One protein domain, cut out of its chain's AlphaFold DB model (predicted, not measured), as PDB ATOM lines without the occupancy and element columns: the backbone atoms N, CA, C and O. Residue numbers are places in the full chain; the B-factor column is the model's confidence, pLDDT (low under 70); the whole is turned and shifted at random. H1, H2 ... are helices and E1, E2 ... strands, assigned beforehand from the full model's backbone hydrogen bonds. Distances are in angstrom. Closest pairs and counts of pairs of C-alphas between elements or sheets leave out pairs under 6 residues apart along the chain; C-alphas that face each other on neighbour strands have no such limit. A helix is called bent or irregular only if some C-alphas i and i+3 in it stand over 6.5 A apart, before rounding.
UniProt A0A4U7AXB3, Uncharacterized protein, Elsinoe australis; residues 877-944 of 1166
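This is residues 877 to 944 of the 1166 residues of an uncharacterized protein of Elsinoe australis (UniProt A0A4U7AXB3). A long, sharply bent hairpin, E3 and E4, forms a twisted sheet, with short E1 and E2 beside different parts of E3; H1 follows E4, and its residues 936 to 944 stick out. The printed part has 68 residues with E1, E2, E3, E4 and then H1, class mixed; E2, E3 and E4 make a meander, successive antiparallel neighbours. It is loose, radius of gyration of the C-alphas 15.8 A, spanning 53 by 27 by 19 A.

E1, residues 886 to 888, and E2, residues 893 to 897, lie on one side of E3, residues 902 to 914; E4, residues 917 to 931, lies on the other side. Within hydrogen-bond range are N 886 and O 911, 3.1 A, N 895 and O 904, 2.9 A, and N 910 and O 921, 3.0 A. E3 bends by 95 degrees at residue 907, E4 by 106 degrees at residue 927. H1, residues 932 to 944, only grazes the sheet, with residues 932 to 937; its every O i to N i+4 pair is within range.

E1 begins at C-alpha 886, (22.484, -23.024, -23.734). E3 measures 26.7 A, E4 27.6 A and H1 18.3 A, ending at C-alpha 944, (42.846, -53.301, -48.174).

The farthest C-alphas, Thr 880 and Ala 944, are 54.2 A apart. The printed part has no cut; mean pLDDT is 72.6, with 28 residues under 70, among them 877 to 890.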
ATOM      1  N   CYS A 877       4.846 -35.514 -23.306       48.81
ATOM      2  CA  CYS A 877       3.993 -34.406 -23.761       48.81
ATOM      3  C   CYS A 877       3.488 -33.515 -22.589       48.81
ATOM      4  O   CYS A 877       2.720 -32.587 -22.821       48.81
ATOM      5  N   GLY A 878       3.877 -33.795 -21.334       49.66
ATOM      6  CA  GLY A 878       3.520 -33.026 -20.135       49.66
ATOM      7  C   GLY A 878       4.409 -31.813 -19.819       49.66
ATOM      8  O   GLY A 878       4.094 -31.076 -18.885       49.66
ATOM      9  N   TYR A 879       5.497 -31.571 -20.562       46.62
ATOM     10  CA  TYR A 879       6.291 -30.345 -20.405       46.62
ATOM     11  C   TYR A 879       5.544 -29.136 -20.992       46.62
ATOM     12  O   TYR A 879       5.359 -29.029 -22.201       46.62
ATOM     13  N   THR A 880       5.137 -28.197 -20.134       45.81
ATOM     14  CA  THR A 880       4.414 -26.968 -20.523       45.81
ATOM     15  C   THR A 880       5.325 -25.818 -20.971       45.81
ATOM     16  O   THR A 880       4.828 -24.775 -21.399       45.81
ATOM     17  N   ALA A 881       6.646 -26.000 -20.889       50.50
ATOM     18  CA  ALA A 881       7.665 -25.108 -21.433       50.50
ATOM     19  C   ALA A 881       8.937 -25.905 -21.779       50.50
ATOM     20  O   ALA A 881       9.294 -26.848 -21.070       50.50
ATOM     21  N   LEU A 882       9.630 -25.507 -22.849       48.50
ATOM     22  CA  LEU A 882      10.942 -26.046 -23.227       48.50
ATOM     23  C   LEU A 882      12.054 -25.476 -22.321       48.50
ATOM     24  O   LEU A 882      12.000 -24.291 -21.986       48.50
ATOM     25  N   PRO A 883      13.082 -26.268 -21.954       54.59
ATOM     26  CA  PRO A 883      14.271 -25.758 -21.270       54.59
ATOM     27  C   PRO A 883      15.023 -24.712 -22.102       54.59
ATOM     28  O   PRO A 883      15.093 -24.811 -23.328       54.59
ATOM     29  N   THR A 884      15.640 -23.736 -21.432       61.62
ATOM     30  CA  THR A 884      16.405 -22.667 -22.090       61.62
ATOM     31  C   THR A 884      17.621 -23.222 -22.837       61.62
ATOM     32  O   THR A 884      18.485 -23.865 -22.237       61.62
ATOM     33  N   LEU A 885      17.713 -22.930 -24.139       51.97
ATOM     34  CA  LEU A 885      18.857 -23.304 -24.971       51.97
ATOM     35  C   LEU A 885      20.143 -22.686 -24.405       51.97
ATOM     36  O   LEU A 885      20.217 -21.469 -24.233       51.97
ATOM     37  N   THR A 886      21.161 -23.509 -24.150       69.06
ATOM     38  CA  THR A 886      22.484 -23.024 -23.734       69.06
ATOM     39  C   THR A 886      23.450 -23.124 -24.912       69.06
ATOM     40  O   THR A 886      23.657 -24.202 -25.469       69.06
ATOM     41  N   THR A 887      24.019 -21.993 -25.324       57.25
ATOM     42  CA  THR A 887      25.016 -21.910 -26.399       57.25
ATOM     43  C   THR A 887      26.428 -21.906 -25.820       57.25
ATOM     44  O   THR A 887      26.720 -21.159 -24.886       57.25
ATOM     45  N   THR A 888      27.329 -22.712 -26.387       60.72
ATOM     46  CA  THR A 888      28.727 -22.807 -25.937       60.72
ATOM     47  C   THR A 888      29.699 -22.630 -27.095       60.72
ATOM     48  O   THR A 888      29.677 -23.363 -28.080       60.72
ATOM     49  N   SER A 889      30.581 -21.637 -26.972       43.97
ATOM     50  CA  SER A 889      31.541 -21.256 -28.011       43.97
ATOM     51  C   SER A 889      32.802 -22.130 -27.976       43.97
ATOM     52  O   SER A 889      33.872 -21.653 -27.600       43.97
ATOM     53  N   VAL A 890      32.683 -23.400 -28.375       61.94
ATOM     54  CA  VAL A 890      33.826 -24.322 -28.519       61.94
ATOM     55  C   VAL A 890      33.855 -24.911 -29.941       61.94
ATOM     56  O   VAL A 890      33.104 -25.843 -30.223       61.94
ATOM     57  N   PRO A 891      34.681 -24.362 -30.853       71.75
ATOM     58  CA  PRO A 891      34.897 -24.915 -32.189       71.75
ATOM     59  C   PRO A 891      36.137 -25.835 -32.256       71.75
ATOM     60  O   PRO A 891      37.073 -25.642 -31.476       71.75
ATOM     61  N   PRO A 892      36.224 -26.748 -33.243       63.16
ATOM     62  CA  PRO A 892      35.171 -27.171 -34.170       63.16
ATOM     63  C   PRO A 892      34.345 -28.342 -33.607       63.16
ATOM     64  O   PRO A 892      34.858 -29.175 -32.863       63.16
ATOM     65  N   PHE A 893      33.075 -28.445 -34.007       81.38
ATOM     66  CA  PHE A 893      32.191 -29.565 -33.659       81.38
ATOM     67  C   PHE A 893      31.669 -30.241 -34.930       81.38
ATOM     68  O   PHE A 893      31.265 -29.550 -35.863       81.38
ATOM     69  N   THR A 894      31.650 -31.575 -34.975       86.38
ATOM     70  CA  THR A 894      31.110 -32.340 -36.113       86.38
ATOM     71  C   THR A 894      29.825 -33.072 -35.750       86.38
ATOM     72  O   THR A 894      29.785 -33.771 -34.741       86.38
ATOM     73  N   SER A 895      28.806 -32.967 -36.604       85.06
ATOM     74  CA  SER A 895      27.513 -33.645 -36.455       85.06
ATOM     75  C   SER A 895      27.179 -34.484 -37.691       85.06
ATOM     76  O   SER A 895      27.483 -34.080 -38.815       85.06
ATOM     77  N   THR A 896      26.540 -35.639 -37.491       86.50
ATOM     78  CA  THR A 896      26.182 -36.585 -38.560       86.50
ATOM     79  C   THR A 896      24.670 -36.651 -38.731       86.50
ATOM     80  O   THR A 896      23.941 -37.000 -37.805       86.50
ATOM     81  N   ASP A 897      24.194 -36.366 -39.939       84.50
ATOM     82  CA  ASP A 897      22.800 -36.557 -40.330       84.50
ATOM     83  C   ASP A 897      22.608 -37.978 -40.862       84.50
ATOM     84  O   ASP A 897      22.891 -38.283 -42.023       84.50
ATOM     85  N   PHE A 898      22.096 -38.851 -39.997       61.72
ATOM     86  CA  PHE A 898      21.834 -40.255 -40.309       61.72
ATOM     87  C   PHE A 898      20.706 -40.480 -41.333       61.72
ATOM     88  O   PHE A 898      20.566 -41.600 -41.816       61.72
ATOM     89  N   ARG A 899      19.905 -39.462 -41.696       67.25
ATOM     90  CA  ARG A 899      18.891 -39.594 -42.762       67.25
ATOM     91  C   ARG A 899      19.461 -39.325 -44.148       67.25
ATOM     92  O   ARG A 899      19.038 -39.969 -45.099       67.25
ATOM     93  N   ASN A 900      20.392 -38.378 -44.255       76.56
ATOM     94  CA  ASN A 900      20.970 -37.964 -45.538       76.56
ATOM     95  C   ASN A 900      22.423 -38.437 -45.743       76.56
ATOM     96  O   ASN A 900      22.982 -38.259 -46.822       76.56
ATOM     97  N   GLY A 901      23.050 -39.040 -44.728       81.31
ATOM     98  CA  GLY A 901      24.412 -39.578 -44.803       81.31
ATOM     99  C   GLY A 901      25.517 -38.516 -44.831       81.31
ATOM    100  O   GLY A 901      26.648 -38.836 -45.200       81.31
ATOM    101  N   PHE A 902      25.219 -37.268 -44.457       91.94
ATOM    102  CA  PHE A 902      26.176 -36.157 -44.440       91.94
ATOM    103  C   PHE A 902      26.818 -35.965 -43.065       91.94
ATOM    104  O   PHE A 902      26.146 -36.028 -42.036       91.94
ATOM    105  N   VAL A 903      28.117 -35.658 -43.061       90.12
ATOM    106  CA  VAL A 903      28.867 -35.211 -41.883       90.12
ATOM    107  C   VAL A 903      29.153 -33.722 -42.043       90.12
ATOM    108  O   VAL A 903      29.818 -33.304 -42.995       90.12
ATOM    109  N   TYR A 904      28.648 -32.920 -41.110       88.75
ATOM    110  CA  TYR A 904      28.792 -31.471 -41.088       88.75
ATOM    111  C   TYR A 904      29.833 -31.044 -40.055       88.75
ATOM    112  O   TYR A 904      29.791 -31.508 -38.920       88.75
ATOM    113  N   SER A 905      30.701 -30.095 -40.406       92.25
ATOM    114  CA  SER A 905      31.437 -29.283 -39.435       92.25
ATOM    115  C   SER A 905      30.621 -28.031 -39.118       92.25
ATOM    116  O   SER A 905      30.327 -27.237 -40.014       92.25
ATOM    117  N   CYS A 906      30.262 -27.864 -37.850       91.50
ATOM    118  CA  CYS A 906      29.504 -26.747 -37.291       91.50
ATOM    119  C   CYS A 906      30.459 -25.687 -36.718       91.50
ATOM    120  O   CYS A 906      31.474 -26.022 -36.102       91.50
ATOM    121  N   ALA A 907      30.125 -24.404 -36.881       85.00
ATOM    122  CA  ALA A 907      30.894 -23.302 -36.295       85.00
ATOM    123  C   ALA A 907      30.840 -23.277 -34.753       85.00
ATOM    124  O   ALA A 907      31.767 -22.779 -34.117       85.00
ATOM    125  N   SER A 908      29.779 -23.812 -34.150       88.31
ATOM    126  CA  SER A 908      29.658 -24.045 -32.710       88.31
ATOM    127  C   SER A 908      28.637 -25.153 -32.417       88.31
ATOM    128  O   SER A 908      28.048 -25.740 -33.329       88.31
ATOM    129  N   SER A 909      28.414 -25.449 -31.136       85.88
ATOM    130  CA  SER A 909      27.321 -26.305 -30.678       85.88
ATOM    131  C   SER A 909      26.443 -25.583 -29.654       85.88
ATOM    132  O   SER A 909      26.876 -24.691 -28.914       85.88
ATOM    133  N   SER A 910      25.177 -25.978 -29.617       85.50
ATOM    134  CA  SER A 910      24.228 -25.621 -28.562       85.50
ATOM    135  C   SER A 910      23.662 -26.889 -27.949       85.50
ATOM    136  O   SER A 910      23.607 -27.913 -28.625       85.50
ATOM    137  N   TYR A 911      23.219 -26.838 -26.696       78.19
ATOM    138  CA  TYR A 911      22.579 -27.989 -26.071       78.19
ATOM    139  C   TYR A 911      21.308 -27.637 -25.300       78.19
ATOM    140  O   TYR A 911      21.186 -26.588 -24.657       78.19
ATOM    141  N   TYR A 912      20.360 -28.569 -25.355       73.44
ATOM    142  CA  TYR A 912      19.177 -28.608 -24.512       73.44
ATOM    143  C   TYR A 912      19.503 -29.430 -23.271       73.44
ATOM    144  O   TYR A 912      19.777 -30.629 -23.363       73.44
ATOM    145  N   ASN A 913      19.486 -28.785 -22.107       62.88
ATOM    146  CA  ASN A 913      19.761 -29.440 -20.835       62.88
ATOM    147  C   ASN A 913      18.442 -29.928 -20.213       62.88
ATOM    148  O   ASN A 913      17.685 -29.137 -19.648       62.88
ATOM    149  N   MET A 914      18.131 -31.217 -20.374       73.62
ATOM    150  CA  MET A 914      16.964 -31.858 -19.762       73.62
ATOM    151  C   MET A 914      17.392 -32.594 -18.488       73.62
ATOM    152  O   MET A 914      18.522 -33.060 -18.386       73.62
ATOM    153  N   ALA A 915      16.476 -32.766 -17.531       57.38
ATOM    154  CA  ALA A 915      16.785 -33.229 -16.169       57.38
ATOM    155  C   ALA A 915      17.463 -34.617 -16.038       57.38
ATOM    156  O   ALA A 915      17.849 -34.994 -14.933       57.38
ATOM    157  N   VAL A 916      17.594 -35.380 -17.131       52.41
ATOM    158  CA  VAL A 916      18.284 -36.684 -17.175       52.41
ATOM    159  C   VAL A 916      19.154 -36.864 -18.436       52.41
ATOM    160  O   VAL A 916      19.718 -37.933 -18.622       52.41
ATOM    161  N   ASN A 917      19.240 -35.872 -19.337       51.56
ATOM    162  CA  ASN A 917      19.982 -35.995 -20.602       51.56
ATOM    163  C   ASN A 917      20.253 -34.633 -21.263       51.56
ATOM    164  O   ASN A 917      19.394 -33.751 -21.261       51.56
ATOM    165  N   THR A 918      21.406 -34.492 -21.919       72.38
ATOM    166  CA  THR A 918      21.734 -33.338 -22.772       72.38
ATOM    167  C   THR A 918      21.639 -33.709 -24.248       72.38
ATOM    168  O   THR A 918      22.328 -34.626 -24.690       72.38
ATOM    169  N   ILE A 919      20.835 -32.978 -25.023       74.38
ATOM    170  CA  ILE A 919      20.786 -33.107 -26.489       74.38
ATOM    171  C   ILE A 919      21.649 -31.997 -27.084       74.38
ATOM    172  O   ILE A 919      21.370 -30.827 -26.825       74.38
ATOM    173  N   LEU A 920      22.672 -32.351 -27.867       76.44
ATOM    174  CA  LEU A 920      23.477 -31.392 -28.628       76.44
ATOM    175  C   LEU A 920      22.882 -31.156 -30.021       76.44
ATOM    176  O   LEU A 920      22.382 -32.085 -30.650       76.44
ATOM    177  N   ASP A 921      22.994 -29.921 -30.499       83.25
ATOM    178  CA  ASP A 921      22.557 -29.473 -31.821       83.25
ATOM    179  C   ASP A 921      23.622 -28.563 -32.473       83.25
ATOM    180  O   ASP A 921      24.446 -27.936 -31.793       83.25
ATOM    181  N   CYS A 922      23.625 -28.520 -33.804       85.19
ATOM    182  CA  CYS A 922      24.601 -27.816 -34.634       85.19
ATOM    183  C   CYS A 922      24.293 -26.313 -34.679       85.19
ATOM    184  O   CYS A 922      23.247 -25.904 -35.180       85.19
ATOM    185  N   ALA A 923      25.213 -25.477 -34.190       82.94
ATOM    186  CA  ALA A 923      25.014 -24.033 -34.102       82.94
ATOM    187  C   ALA A 923      25.942 -23.247 -35.048       82.94
ATOM    188  O   ALA A 923      27.067 -23.647 -35.364       82.94
ATOM    189  N   GLY A 924      25.453 -22.090 -35.504       87.50
ATOM    190  CA  GLY A 924      26.145 -21.246 -36.480       87.50
ATOM    191  C   GLY A 924      26.145 -21.834 -37.896       87.50
ATOM    192  O   GLY A 924      25.263 -22.603 -38.268       87.50
ATOM    193  N   SER A 925      27.119 -21.439 -38.718       84.19
ATOM    194  CA  SER A 925      27.264 -21.967 -40.078       84.19
ATOM    195  C   SER A 925      27.778 -23.406 -40.059       84.19
ATOM    196  O   SER A 925      28.838 -23.671 -39.487       84.19
ATOM    197  N   SER A 926      27.072 -24.308 -40.735       88.88
ATOM    198  CA  SER A 926      27.520 -25.674 -40.996       88.88
ATOM    199  C   SER A 926      28.083 -25.818 -42.414       88.88
ATOM    200  O   SER A 926      27.692 -25.106 -43.339       88.88
ATOM    201  N   THR A 927      29.021 -26.746 -42.591       91.12
ATOM    202  CA  THR A 927      29.593 -27.117 -43.897       91.12
ATOM    203  C   THR A 927      29.700 -28.632 -43.988       91.12
ATOM    204  O   THR A 927      30.139 -29.265 -43.031       91.12
ATOM    205  N   VAL A 928      29.290 -29.237 -45.107       90.44
ATOM    206  CA  VAL A 928      29.474 -30.683 -45.324       90.44
ATOM    207  C   VAL A 928      30.962 -30.949 -45.538       90.44
ATOM    208  O   VAL A 928      31.541 -30.458 -46.504       90.44
ATOM    209  N   VAL A 929      31.573 -31.718 -44.637       91.44
ATOM    210  CA  VAL A 929      33.001 -32.084 -44.688       91.44
ATOM    211  C   VAL A 929      33.227 -33.516 -45.168       91.44
ATOM    212  O   VAL A 929      34.307 -33.835 -45.658       91.44
ATOM    213  N   SER A 930      32.219 -34.387 -45.067       91.06
ATOM    214  CA  SER A 930      32.246 -35.720 -45.673       91.06
ATOM    215  C   SER A 930      30.838 -36.299 -45.831       91.06
ATOM    216  O   SER A 930      29.859 -35.745 -45.329       91.06
ATOM    217  N   THR A 931      30.743 -37.455 -46.481       92.44
ATOM    218  CA  THR A 931      29.604 -38.371 -46.346       92.44
ATOM    219  C   THR A 931      30.027 -39.606 -45.552       92.44
ATOM    220  O   THR A 931      31.200 -39.986 -45.554       92.44
ATOM    221  N   VAL A 932      29.072 -40.291 -44.925       80.38
ATOM    222  CA  VAL A 932      29.311 -41.593 -44.280       80.38
ATOM    223  C   VAL A 932      29.889 -42.596 -45.292       80.38
ATOM    224  O   VAL A 932      30.818 -43.333 -44.971       80.38
ATOM    225  N   MET A 933      29.431 -42.557 -46.550       74.12
ATOM    226  CA  MET A 933      29.911 -43.441 -47.619       74.12
ATOM    227  C   MET A 933      31.360 -43.152 -48.054       74.12
ATOM    228  O   MET A 933      32.108 -44.081 -48.364       74.12
ATOM    229  N   THR A 934      31.798 -41.886 -48.047       74.88
ATOM    230  CA  THR A 934      33.202 -41.524 -48.332       74.88
ATOM    231  C   THR A 934      34.139 -41.884 -47.183       74.88
ATOM    232  O   THR A 934      35.269 -42.290 -47.436       74.88
ATOM    233  N   ILE A 935      33.672 -41.820 -45.931       78.56
ATOM    234  CA  ILE A 935      34.429 -42.340 -44.778       78.56
ATOM    235  C   ILE A 935      34.556 -43.866 -44.884       78.56
ATOM    236  O   ILE A 935      35.655 -44.401 -44.763       78.56
ATOM    237  N   TYR A 936      33.459 -44.567 -45.188       69.50
ATOM    238  CA  TYR A 936      33.446 -46.025 -45.335       69.50
ATOM    239  C   TYR A 936      34.353 -46.521 -46.473       69.50
ATOM    240  O   TYR A 936      35.115 -47.469 -46.291       69.50
ATOM    241  N   THR A 937      34.346 -45.857 -47.635       68.19
ATOM    242  CA  THR A 937      35.245 -46.214 -48.751       68.19
ATOM    243  C   THR A 937      36.712 -45.875 -48.472       68.19
ATOM    244  O   THR A 937      37.580 -46.662 -48.842       68.19
ATOM    245  N   ALA A 938      37.014 -44.781 -47.759       70.94
ATOM    246  CA  ALA A 938      38.376 -44.492 -47.300       70.94
ATOM    247  C   ALA A 938      38.876 -45.536 -46.280       70.94
ATOM    248  O   ALA A 938      40.022 -45.981 -46.361       70.94
ATOM    249  N   TYR A 939      38.010 -45.983 -45.367       67.12
ATOM    250  CA  TYR A 939      38.313 -47.055 -44.418       67.12
ATOM    251  C   TYR A 939      38.561 -48.395 -45.131       67.12
ATOM    252  O   TYR A 939      39.584 -49.032 -44.888       67.12
ATOM    253  N   ALA A 940      37.701 -48.779 -46.080       61.31
ATOM    254  CA  ALA A 940      37.866 -49.998 -46.876       61.31
ATOM    255  C   ALA A 940      39.136 -49.988 -47.751       61.31
ATOM    256  O   ALA A 940      39.798 -51.014 -47.900       61.31
ATOM    257  N   ALA A 941      39.523 -48.830 -48.300       63.53
ATOM    258  CA  ALA A 941      40.799 -48.678 -48.999       63.53
ATOM    259  C   ALA A 941      42.003 -48.790 -48.042       63.53
ATOM    260  O   ALA A 941      43.037 -49.352 -48.405       63.53
ATOM    261  N   SER A 942      41.853 -48.309 -46.803       70.38
ATOM    262  CA  SER A 942      42.887 -48.394 -45.768       70.38
ATOM    263  C   SER A 942      43.096 -49.840 -45.305       70.38
ATOM    264  O   SER A 942      44.232 -50.313 -45.307       70.38
ATOM    265  N   SER A 943      42.028 -50.588 -45.005       60.34
ATOM    266  CA  SER A 943      42.130 -52.003 -44.618       60.34
ATOM    267  C   SER A 943      42.656 -52.890 -45.753       60.34
ATOM    268  O   SER A 943      43.500 -53.750 -45.505       60.34
ATOM    269  N   ALA A 944      42.266 -52.630 -47.007       58.59
ATOM    270  CA  ALA A 944      42.846 -53.301 -48.174       58.59
ATOM    271  C   ALA A 944      44.357 -53.027 -48.327       58.59
ATOM    272  O   ALA A 944      45.117 -53.922 -48.703       58.59
TER     273      ALA A 944